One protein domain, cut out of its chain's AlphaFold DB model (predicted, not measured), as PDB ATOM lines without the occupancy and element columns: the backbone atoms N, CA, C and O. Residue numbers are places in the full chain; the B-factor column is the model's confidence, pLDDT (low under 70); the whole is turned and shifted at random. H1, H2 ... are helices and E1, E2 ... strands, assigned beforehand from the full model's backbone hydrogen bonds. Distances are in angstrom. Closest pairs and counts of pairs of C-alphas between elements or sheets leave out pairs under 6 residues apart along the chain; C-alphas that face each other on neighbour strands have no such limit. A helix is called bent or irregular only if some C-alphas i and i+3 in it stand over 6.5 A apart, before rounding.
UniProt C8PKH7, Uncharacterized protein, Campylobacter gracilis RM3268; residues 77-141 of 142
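Overview. This is residues 77 to 141 of the 142 residues of an uncharacterized protein of Campylobacter gracilis RM3268 (UniProt C8PKH7). A small head with a sheet of three short strands, E2, E1 and E3, and a loop region beside it sits at one end of a single long helix, H1, which sticks out of the head as a straight arm with residues 111 to 140. The arm makes the length of the whole, while the head, by itself, is a compact body of 34 residues spanning 20 by 20 by 13 A. The printed part has 65 residues with three named strands and then one named helix, in the order E1, E2, E3, H1; the sheet runs E2, E1, E3 and is antiparallel throughout. The class is mixed, helices and strands, and the whole is extended, with a radius of gyration of the C-alphas of 21.0 A and spans of 68 by 17 by 13 A.

Along the chain. The inner strand of the sheet, E1, holds residues 77 to 79 and begins at C-alpha 77, at (-24.325, -25.536, 2.058). The edge strands are E2, residues 85 to 87, and E3, residues 104 to 106. Each of the three strands has 3 residues. H1 holds residues 107 to 140 and measures 49.6 A from C-alpha 107, at (-22.406, -20.623, 4.246), to C-alpha 140, at (11.129, 4.419, 30.870).

Arrangement. E1 and E3 are antiparallel neighbours, with 144 degrees between their directions. C-alphas 79 and 104 face each other at 4.4 A, and N 78 and O 105 are within hydrogen-bond range at 2.9 A, as are N 105 and O 78 at 2.8 A. On the other side of E1, E2 is its antiparallel neighbour at 143 degrees, and the two form a hairpin. C-alphas 85 and 78 face each other at 4.5 A, and N 86 and O 77 are within hydrogen-bond range at 2.8 A. E2 and E3 are apart. H1 is on the sheet but only grazes it, with its residues 107 to 110. The closest C-alphas of E1 and H1 are those of Ile 77 and Tyr 107, 5.7 A apart. H1 is not bent, and every O i to N i+4 pair inside it is within hydrogen-bond range.

Size, cuts and confidence. The outline is a rod, and the two C-alphas farthest apart are those of Lys 92 and Asn 141, at 68.1 A. Residues 111 to 141, of which 111 to 140 belong to H1, stand free. The link from E2 to E3 is long, with residues 88 to 103 between them, while the links from E1 to E2 and from E3 to H1 are tight. The printed part has no cut. The mean pLDDT of the printed part is 84.6, and one printed residue, Asn 141, is under 70.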
ATOM      1  N   ILE A  77     -24.080 -25.013   0.716       85.31
ATOM      2  CA  ILE A  77     -24.325 -25.536   2.058       85.31
ATOM      3  C   ILE A  77     -23.199 -26.521   2.380       85.31
ATOM      4  O   ILE A  77     -22.744 -27.262   1.503       85.31
ATOM      5  N   ARG A  78     -22.714 -26.539   3.620       85.25
ATOM      6  CA  ARG A  78     -21.641 -27.440   4.062       85.25
ATOM      7  C   ARG A  78     -22.169 -28.417   5.096       85.25
ATOM      8  O   ARG A  78     -22.854 -28.020   6.026       85.25
ATOM      9  N   CYS A  79     -21.794 -29.685   5.005       86.88
ATOM     10  CA  CYS A  79     -22.085 -30.629   6.085       86.88
ATOM     11  C   CYS A  79     -21.071 -30.510   7.229       86.88
ATOM     12  O   CYS A  79     -19.869 -30.527   6.964       86.88
ATOM     13  N   LYS A  80     -21.526 -30.482   8.492       83.69
ATOM     14  CA  LYS A  80     -20.628 -30.529   9.666       83.69
ATOM     15  C   LYS A  80     -19.842 -31.835   9.760       83.69
ATOM     16  O   LYS A  80     -18.658 -31.812  10.064       83.69
ATOM     17  N   GLY A  81     -20.502 -32.964   9.498       84.12
ATOM     18  CA  GLY A  81     -19.905 -34.289   9.671       84.12
ATOM     19  C   GLY A  81     -18.862 -34.596   8.603       84.12
ATOM     20  O   GLY A  81     -17.703 -34.850   8.902       84.12
ATOM     21  N   CYS A  82     -19.269 -34.538   7.334       87.12
ATOM     22  CA  CYS A  82     -18.404 -34.922   6.222       87.12
ATOM     23  C   CYS A  82     -17.683 -33.739   5.537       87.12
ATOM     24  O   CYS A  82     -17.010 -33.950   4.530       87.12
ATOM     25  N   LEU A  83     -17.827 -32.507   6.057       82.56
ATOM     26  CA  LEU A  83     -17.154 -31.257   5.638       82.56
ATOM     27  C   LEU A  83     -17.265 -30.882   4.150       82.56
ATOM     28  O   LEU A  83     -16.673 -29.889   3.723       82.56
ATOM     29  N   LYS A  84     -18.052 -31.640   3.383       84.25
ATOM     30  CA  LYS A  84     -18.274 -31.471   1.951       84.25
ATOM     31  C   LYS A  84     -19.258 -30.333   1.694       84.25
ATOM     32  O   LYS A  84     -20.234 -30.169   2.429       84.25
ATOM     33  N   PHE A  85     -18.985 -29.582   0.634       83.88
ATOM     34  CA  PHE A  85     -19.865 -28.545   0.118       83.88
ATOM     35  C   PHE A  85     -20.823 -29.137  -0.912       83.88
ATOM     36  O   PHE A  85     -20.424 -29.944  -1.754       83.88
ATOM     37  N   TYR A  86     -22.075 -28.713  -0.831       81.88
ATOM     38  CA  TYR A  86     -23.138 -29.047  -1.765       81.88
ATOM     39  C   TYR A  86     -23.722 -27.757  -2.328       81.88
ATOM     40  O   TYR A  86     -23.759 -26.731  -1.641       81.88
ATOM     41  N   ASN A  87     -24.173 -27.804  -3.578       81.56
ATOM     42  CA  ASN A  87     -24.973 -26.724  -4.130       81.56
ATOM     43  C   ASN A  87     -26.362 -26.764  -3.485       81.56
ATOM     44  O   ASN A  87     -26.901 -27.843  -3.231       81.56
ATOM     45  N   PHE A  88     -26.951 -25.599  -3.240       76.19
ATOM     46  CA  PHE A  88     -28.278 -25.502  -2.624       76.19
ATOM     47  C   PHE A  88     -29.356 -26.248  -3.419       76.19
ATOM     48  O   PHE A  88     -30.286 -26.800  -2.838       76.19
ATOM     49  N   SER A  89     -29.211 -26.297  -4.744       78.50
ATOM     50  CA  SER A  89     -30.154 -26.979  -5.638       78.50
ATOM     51  C   SER A  89     -30.037 -28.507  -5.604       78.50
ATOM     52  O   SER A  89     -31.000 -29.193  -5.930       78.50
ATOM     53  N   ASP A  90     -28.883 -29.042  -5.195       78.31
ATOM     54  CA  ASP A  90     -28.593 -30.482  -5.254       78.31
ATOM     55  C   ASP A  90     -29.095 -31.229  -4.007       78.31
ATOM     56  O   ASP A  90     -29.115 -32.461  -3.970       78.31
ATOM     57  N   VAL A  91     -29.488 -30.494  -2.962       78.25
ATOM     58  CA  VAL A  91     -29.934 -31.054  -1.686       78.25
ATOM     59  C   VAL A  91     -31.456 -30.971  -1.591       78.25
ATOM     60  O   VAL A  91     -32.030 -29.890  -1.461       78.25
ATOM     61  N   LYS A  92     -32.112 -32.136  -1.617       74.25
ATOM     62  CA  LYS A  92     -33.575 -32.255  -1.517       74.25
ATOM     63  C   LYS A  92     -34.081 -31.842  -0.127       74.25
ATOM     64  O   LYS A  92     -34.944 -30.973  -0.026       74.25
ATOM     65  N   ASP A  93     -33.467 -32.396   0.921       75.31
ATOM     66  CA  ASP A  93     -33.757 -32.087   2.325       75.31
ATOM     67  C   ASP A  93     -32.660 -31.209   2.924       75.31
ATOM     68  O   ASP A  93     -31.569 -31.655   3.268       75.31
ATOM     69  N   ARG A  94     -32.964 -29.917   3.033       71.81
ATOM     70  CA  ARG A  94     -31.994 -28.838   3.299       71.81
ATOM     71  C   ARG A  94     -31.308 -28.913   4.666       71.81
ATOM     72  O   ARG A  94     -30.327 -28.216   4.883       71.81
ATOM     73  N   SER A  95     -31.815 -29.736   5.576       73.94
ATOM     74  CA  SER A  95     -31.274 -29.937   6.921       73.94
ATOM     75  C   SER A  95     -30.330 -31.138   7.022       73.94
ATOM     76  O   SER A  95     -29.510 -31.182   7.939       73.94
ATOM     77  N   VAL A  96     -30.412 -32.098   6.091       83.31
ATOM     78  CA  VAL A  96     -29.769 -33.410   6.230       83.31
ATOM     79  C   VAL A  96     -28.823 -33.680   5.070       83.31
ATOM     80  O   VAL A  96     -29.178 -33.620   3.896       83.31
ATOM     81  N   CYS A  97     -27.583 -34.015   5.404       84.81
ATOM     82  CA  CYS A  97     -26.577 -34.343   4.414       84.81
ATOM     83  C   CYS A  97     -26.920 -35.663   3.706       84.81
ATOM     84  O   CYS A  97     -27.009 -36.696   4.371       84.81
ATOM     85  N   PRO A  98     -26.975 -35.686   2.363       83.38
ATOM     86  CA  PRO A  98     -27.340 -36.889   1.613       83.38
ATOM     87  C   PRO A  98     -26.308 -38.018   1.736       83.38
ATOM     88  O   PRO A  98     -26.630 -39.176   1.504       83.38
ATOM     89  N   LYS A  99     -25.055 -37.696   2.090       84.25
ATOM     90  CA  LYS A  99     -23.977 -38.688   2.197       84.25
ATOM     91  C   LYS A  99     -23.843 -39.287   3.596       84.25
ATOM     92  O   LYS A  99     -23.594 -40.478   3.714       84.25
ATOM     93  N   CYS A 100     -23.910 -38.454   4.634       87.50
ATOM     94  CA  CYS A 100     -23.596 -38.877   6.002       87.50
ATOM     95  C   CYS A 100     -24.748 -38.687   7.001       87.50
ATOM     96  O   CYS A 100     -24.543 -38.924   8.185       87.50
ATOM     97  N   GLY A 101     -25.928 -38.225   6.567       83.75
ATOM     98  CA  GLY A 101     -27.091 -37.995   7.440       83.75
ATOM     99  C   GLY A 101     -26.912 -36.883   8.482       83.75
ATOM    100  O   GLY A 101     -27.824 -36.601   9.248       83.75
ATOM    101  N   GLY A 102     -25.738 -36.251   8.532       84.75
ATOM    102  CA  GLY A 102     -25.427 -35.184   9.476       84.75
ATOM    103  C   GLY A 102     -26.039 -33.840   9.094       84.75
ATOM    104  O   GLY A 102     -26.447 -33.620   7.954       84.75
ATOM    105  N   GLU A 103     -26.031 -32.916  10.048       86.00
ATOM    106  CA  GLU A 103     -26.589 -31.577   9.880       86.00
ATOM    107  C   GLU A 103     -25.831 -30.763   8.816       86.00
ATOM    108  O   GLU A 103     -24.589 -30.762   8.737       86.00
ATOM    109  N   LEU A 104     -26.605 -30.072   7.985       85.56
ATOM    110  CA  LEU A 104     -26.128 -29.125   6.991       85.56
ATOM    111  C   LEU A 104     -26.142 -27.696   7.552       85.56
ATOM    112  O   LEU A 104     -27.107 -27.274   8.175       85.56
ATOM    113  N   GLN A 105     -25.059 -26.957   7.316       82.12
ATOM    114  CA  GLN A 105     -24.898 -25.557   7.694       82.12
ATOM    115  C   GLN A 105     -24.824 -24.654   6.477       82.12
ATOM    116  O   GLN A 105     -24.069 -24.909   5.530       82.12
ATOM    117  N   ASP A 106     -25.527 -23.535   6.565       78.94
ATOM    118  CA  ASP A 106     -25.470 -22.497   5.554       78.94
ATOM    119  C   ASP A 106     -24.127 -21.765   5.577       78.94
ATOM    120  O   ASP A 106     -23.545 -21.482   6.629       78.94
ATOM    121  N   TYR A 107     -23.651 -21.379   4.393       71.94
ATOM    122  CA  TYR A 107     -22.406 -20.623   4.246       71.94
ATOM    123  C   TYR A 107     -22.382 -19.333   5.088       71.94
ATOM    124  O   TYR A 107     -21.352 -18.974   5.653       71.94
ATOM    125  N   ALA A 108     -23.533 -18.669   5.242       74.38
ATOM    126  CA  ALA A 108     -23.658 -17.467   6.064       74.38
ATOM    127  C   ALA A 108     -23.368 -17.725   7.554       74.38
ATOM    128  O   ALA A 108     -22.870 -16.839   8.249       74.38
ATOM    129  N   GLU A 109     -23.665 -18.923   8.060       77.88
ATOM    130  CA  GLU A 109     -23.311 -19.295   9.429       77.88
ATOM    131  C   GLU A 109     -21.806 -19.509   9.560       77.88
ATOM    132  O   GLU A 109     -21.199 -19.004  10.502       77.88
ATOM    133  N   ILE A 110     -21.189 -20.183   8.588       75.12
ATOM    134  CA  ILE A 110     -19.738 -20.421   8.557       75.12
ATOM    135  C   ILE A 110     -18.978 -19.091   8.536       75.12
ATOM    136  O   ILE A 110     -18.010 -18.913   9.274       75.12
ATOM    137  N   GLU A 111     -19.433 -18.136   7.729       78.69
ATOM    138  CA  GLU A 111     -18.838 -16.802   7.661       78.69
ATOM    139  C   GLU A 111     -18.914 -16.076   9.012       78.69
ATOM    140  O   GLU A 111     -17.914 -15.518   9.468       78.69
ATOM    141  N   LYS A 112     -20.058 -16.146   9.707       82.44
ATOM    142  CA  LYS A 112     -20.196 -15.585  11.061       82.44
ATOM    143  C   LYS A 112     -19.239 -16.246  12.051       82.44
ATOM    144  O   LYS A 112     -18.574 -15.535  12.801       82.44
ATOM    145  N   TRP A 113     -19.139 -17.574  12.035       79.81
ATOM    146  CA  TRP A 113     -18.203 -18.315  12.886       79.81
ATOM    147  C   TRP A 113     -16.751 -17.884  12.645       79.81
ATOM    148  O   TRP A 113     -16.047 -17.541  13.595       79.81
ATOM    149  N   ASN A 114     -16.335 -17.785  11.381       83.31
ATOM    150  CA  ASN A 114     -14.990 -17.337  11.010       83.31
ATOM    151  C   ASN A 114     -14.711 -15.890  11.446       83.31
ATOM    152  O   ASN A 114     -13.601 -15.571  11.877       83.31
ATOM    153  N   GLN A 115     -15.701 -15.000  11.346       83.81
ATOM    154  CA  GLN A 115     -15.579 -13.615  11.811       83.81
ATOM    155  C   GLN A 115     -15.430 -13.537  13.334       83.81
ATOM    156  O   GLN A 115     -14.563 -12.821  13.832       83.81
ATOM    157  N   ILE A 116     -16.217 -14.317  14.084       90.38
ATOM    158  CA  ILE A 116     -16.097 -14.402  15.547       90.38
ATOM    159  C   ILE A 116     -14.694 -14.874  15.940       90.38
ATOM    160  O   ILE A 116     -14.079 -14.316  16.849       90.38
ATOM    161  N   GLU A 117     -14.160 -15.878  15.248       92.44
ATOM    162  CA  GLU A 117     -12.824 -16.399  15.526       92.44
ATOM    163  C   GLU A 117     -11.716 -15.379  15.220       92.44
ATOM    164  O   GLU A 117     -10.805 -15.191  16.035       92.44
ATOM    165  N   LYS A 118     -11.830 -14.644  14.105       89.50
ATOM    166  CA  LYS A 118     -10.936 -13.516  13.790       89.50
ATOM    167  C   LYS A 118     -10.991 -12.430  14.864       89.50
ATOM    168  O   LYS A 118      -9.935 -12.000  15.327       89.50
ATOM    169  N   ASN A 119     -12.185 -12.044  15.312       92.38
ATOM    170  CA  ASN A 119     -12.360 -11.030  16.355       92.38
ATOM    171  C   ASN A 119     -11.735 -11.471  17.686       92.38
ATOM    172  O   ASN A 119     -10.983 -10.708  18.285       92.38
ATOM    173  N   LYS A 120     -11.922 -12.732  18.097       95.81
ATOM    174  CA  LYS A 120     -11.252 -13.293  19.289       95.81
ATOM    175  C   LYS A 120      -9.727 -13.286  19.175       95.81
ATOM    176  O   LYS A 120      -9.018 -13.167  20.178       95.81
ATOM    177  N   LYS A 121      -9.183 -13.486  17.972       94.25
ATOM    178  CA  LYS A 121      -7.735 -13.391  17.741       94.25
ATOM    179  C   LYS A 121      -7.265 -11.939  17.869       94.25
ATOM    180  O   LYS A 121      -6.250 -11.691  18.513       94.25
ATOM    181  N   LEU A 122      -8.024 -11.002  17.311       94.44
ATOM    182  CA  LEU A 122      -7.739  -9.572  17.381       94.44
ATOM    183  C   LEU A 122      -7.776  -9.042  18.824       94.44
ATOM    184  O   LEU A 122      -6.853  -8.351  19.243       94.44
ATOM    185  N   GLU A 123      -8.768  -9.440  19.622       95.06
ATOM    186  CA  GLU A 123      -8.840  -9.098  21.051       95.06
ATOM    187  C   GLU A 123      -7.602  -9.561  21.828       95.06
ATOM    188  O   GLU A 123      -7.080  -8.826  22.669       95.06
ATOM    189  N   ARG A 124      -7.087 -10.761  21.524       95.44
ATOM    190  CA  ARG A 124      -5.843 -11.261  22.129       95.44
ATOM    191  C   ARG A 124      -4.638 -10.397  21.763       95.44
ATOM    192  O   ARG A 124      -3.832 -10.114  22.646       95.44
ATOM    193  N   TYR A 125      -4.535  -9.953  20.509       94.31
ATOM    194  CA  TYR A 125      -3.473  -9.033  20.094       94.31
ATOM    195  C   TYR A 125      -3.555  -7.698  20.834       94.31
ATOM    196  O   TYR A 125      -2.553  -7.274  21.403       94.31
ATOM    197  N   TYR A 126      -4.737  -7.085  20.923       94.31
ATOM    198  CA  TYR A 126      -4.896  -5.822  21.651       94.31
ATOM    199  C   TYR A 126      -4.592  -5.951  23.144       94.31
ATOM    200  O   TYR A 126      -3.995  -5.054  23.741       94.31
ATOM    201  N   LYS A 127      -4.971  -7.075  23.765       95.62
ATOM    202  CA  LYS A 127      -4.616  -7.344  25.164       95.62
ATOM    203  C   LYS A 127      -3.098  -7.415  25.340       95.62
ATOM    204  O   LYS A 127      -2.568  -6.772  26.244       95.62
ATOM    205  N   PHE A 128      -2.417  -8.154  24.466       95.12
ATOM    206  CA  PHE A 128      -0.961  -8.272  24.481       95.12
ATOM    207  C   PHE A 128      -0.274  -6.915  24.277       95.12
ATOM    208  O   PHE A 128       0.610  -6.553  25.047       95.12
ATOM    209  N   GLU A 129      -0.714  -6.135  23.291       94.31
ATOM    210  CA  GLU A 129      -0.169  -4.806  23.001       94.31
ATOM    211  C   GLU A 129      -0.311  -3.862  24.202       94.31
ATOM    212  O   GLU A 129       0.646  -3.193  24.593       94.31
ATOM    213  N   LYS A 130      -1.472  -3.874  24.870       94.31
ATOM    214  CA  LYS A 130      -1.711  -3.079  26.081       94.31
ATOM    215  C   LYS A 130      -0.799  -3.485  27.242       94.31
ATOM    216  O   LYS A 130      -0.346  -2.623  27.992       94.31
ATOM    217  N   GLU A 131      -0.545  -4.780  27.420       94.06
ATOM    218  CA  GLU A 131       0.392  -5.281  28.434       94.06
ATOM    219  C   GLU A 131       1.846  -4.916  28.100       94.06
ATOM    220  O   GLU A 131       2.598  -4.519  28.991       94.06
ATOM    221  N   TRP A 132       2.229  -4.991  26.825       93.44
ATOM    222  CA  TRP A 132       3.562  -4.615  26.359       93.44
ATOM    223  C   TRP A 132       3.831  -3.116  26.544       93.44
ATOM    224  O   TRP A 132       4.850  -2.744  27.126       93.44
ATOM    225  N   LEU A 133       2.881  -2.254  26.162       92.19
ATOM    226  CA  LEU A 133       2.975  -0.803  26.361       92.19
ATOM    227  C   LEU A 133       3.134  -0.425  27.839       92.19
ATOM    228  O   LEU A 133       3.934   0.453  28.158       92.19
ATOM    229  N   LYS A 134       2.428  -1.113  28.751       91.56
ATOM    230  CA  LYS A 134       2.592  -0.905  30.198       91.56
ATOM    231  C   LYS A 134       4.019  -1.201  30.660       91.56
ATOM    232  O   LYS A 134       4.584  -0.385  31.382       91.56
ATOM    233  N   LYS A 135       4.607  -2.322  30.223       90.94
ATOM    234  CA  LYS A 135       5.996  -2.679  30.565       90.94
ATOM    235  C   LYS A 135       6.986  -1.632  30.058       90.94
ATOM    236  O   LYS A 135       7.735  -1.083  30.852       90.94
ATOM    237  N   VAL A 136       6.896  -1.261  28.781       87.94
ATOM    238  CA  VAL A 136       7.784  -0.247  28.182       87.94
ATOM    239  C   VAL A 136       7.647   1.117  28.869       87.94
ATOM    240  O   VAL A 136       8.636   1.824  29.040       87.94
ATOM    241  N   SER A 137       6.434   1.509  29.278       81.06
ATOM    242  CA  SER A 137       6.225   2.762  30.018       81.06
ATOM    243  C   SER A 137       6.799   2.731  31.437       81.06
ATOM    244  O   SER A 137       7.266   3.756  31.921       81.06
ATOM    245  N   HIS A 138       6.788   1.565  32.088       78.94
ATOM    246  CA  HIS A 138       7.376   1.375  33.409       78.94
ATOM    247  C   HIS A 138       8.909   1.402  33.335       78.94
ATOM    248  O   HIS A 138       9.540   2.075  34.142       78.94
ATOM    249  N   ASP A 139       9.498   0.759  32.324       76.00
ATOM    250  CA  ASP A 139      10.952   0.740  32.099       76.00
ATOM    251  C   ASP A 139      11.527   2.114  31.710       76.00
ATOM    252  O   ASP A 139      12.715   2.347  31.882       76.00
ATOM    253  N   LYS A 140      10.709   3.037  31.180       74.81
ATOM    254  CA  LYS A 140      11.129   4.419  30.870       74.81
ATOM    255  C   LYS A 140      11.072   5.381  32.060       74.81
ATOM    256  O   LYS A 140      11.661   6.455  31.975       74.81
ATOM    257  N   ASN A 141      10.316   5.044  33.103       66.81
ATOM    258  CA  ASN A 141      10.089   5.906  34.268       66.81
ATOM    259  C   ASN A 141      10.935   5.497  35.491       66.81
ATOM    260  O   ASN A 141      10.775   6.100  36.552       66.81
TER     261      ASN A 141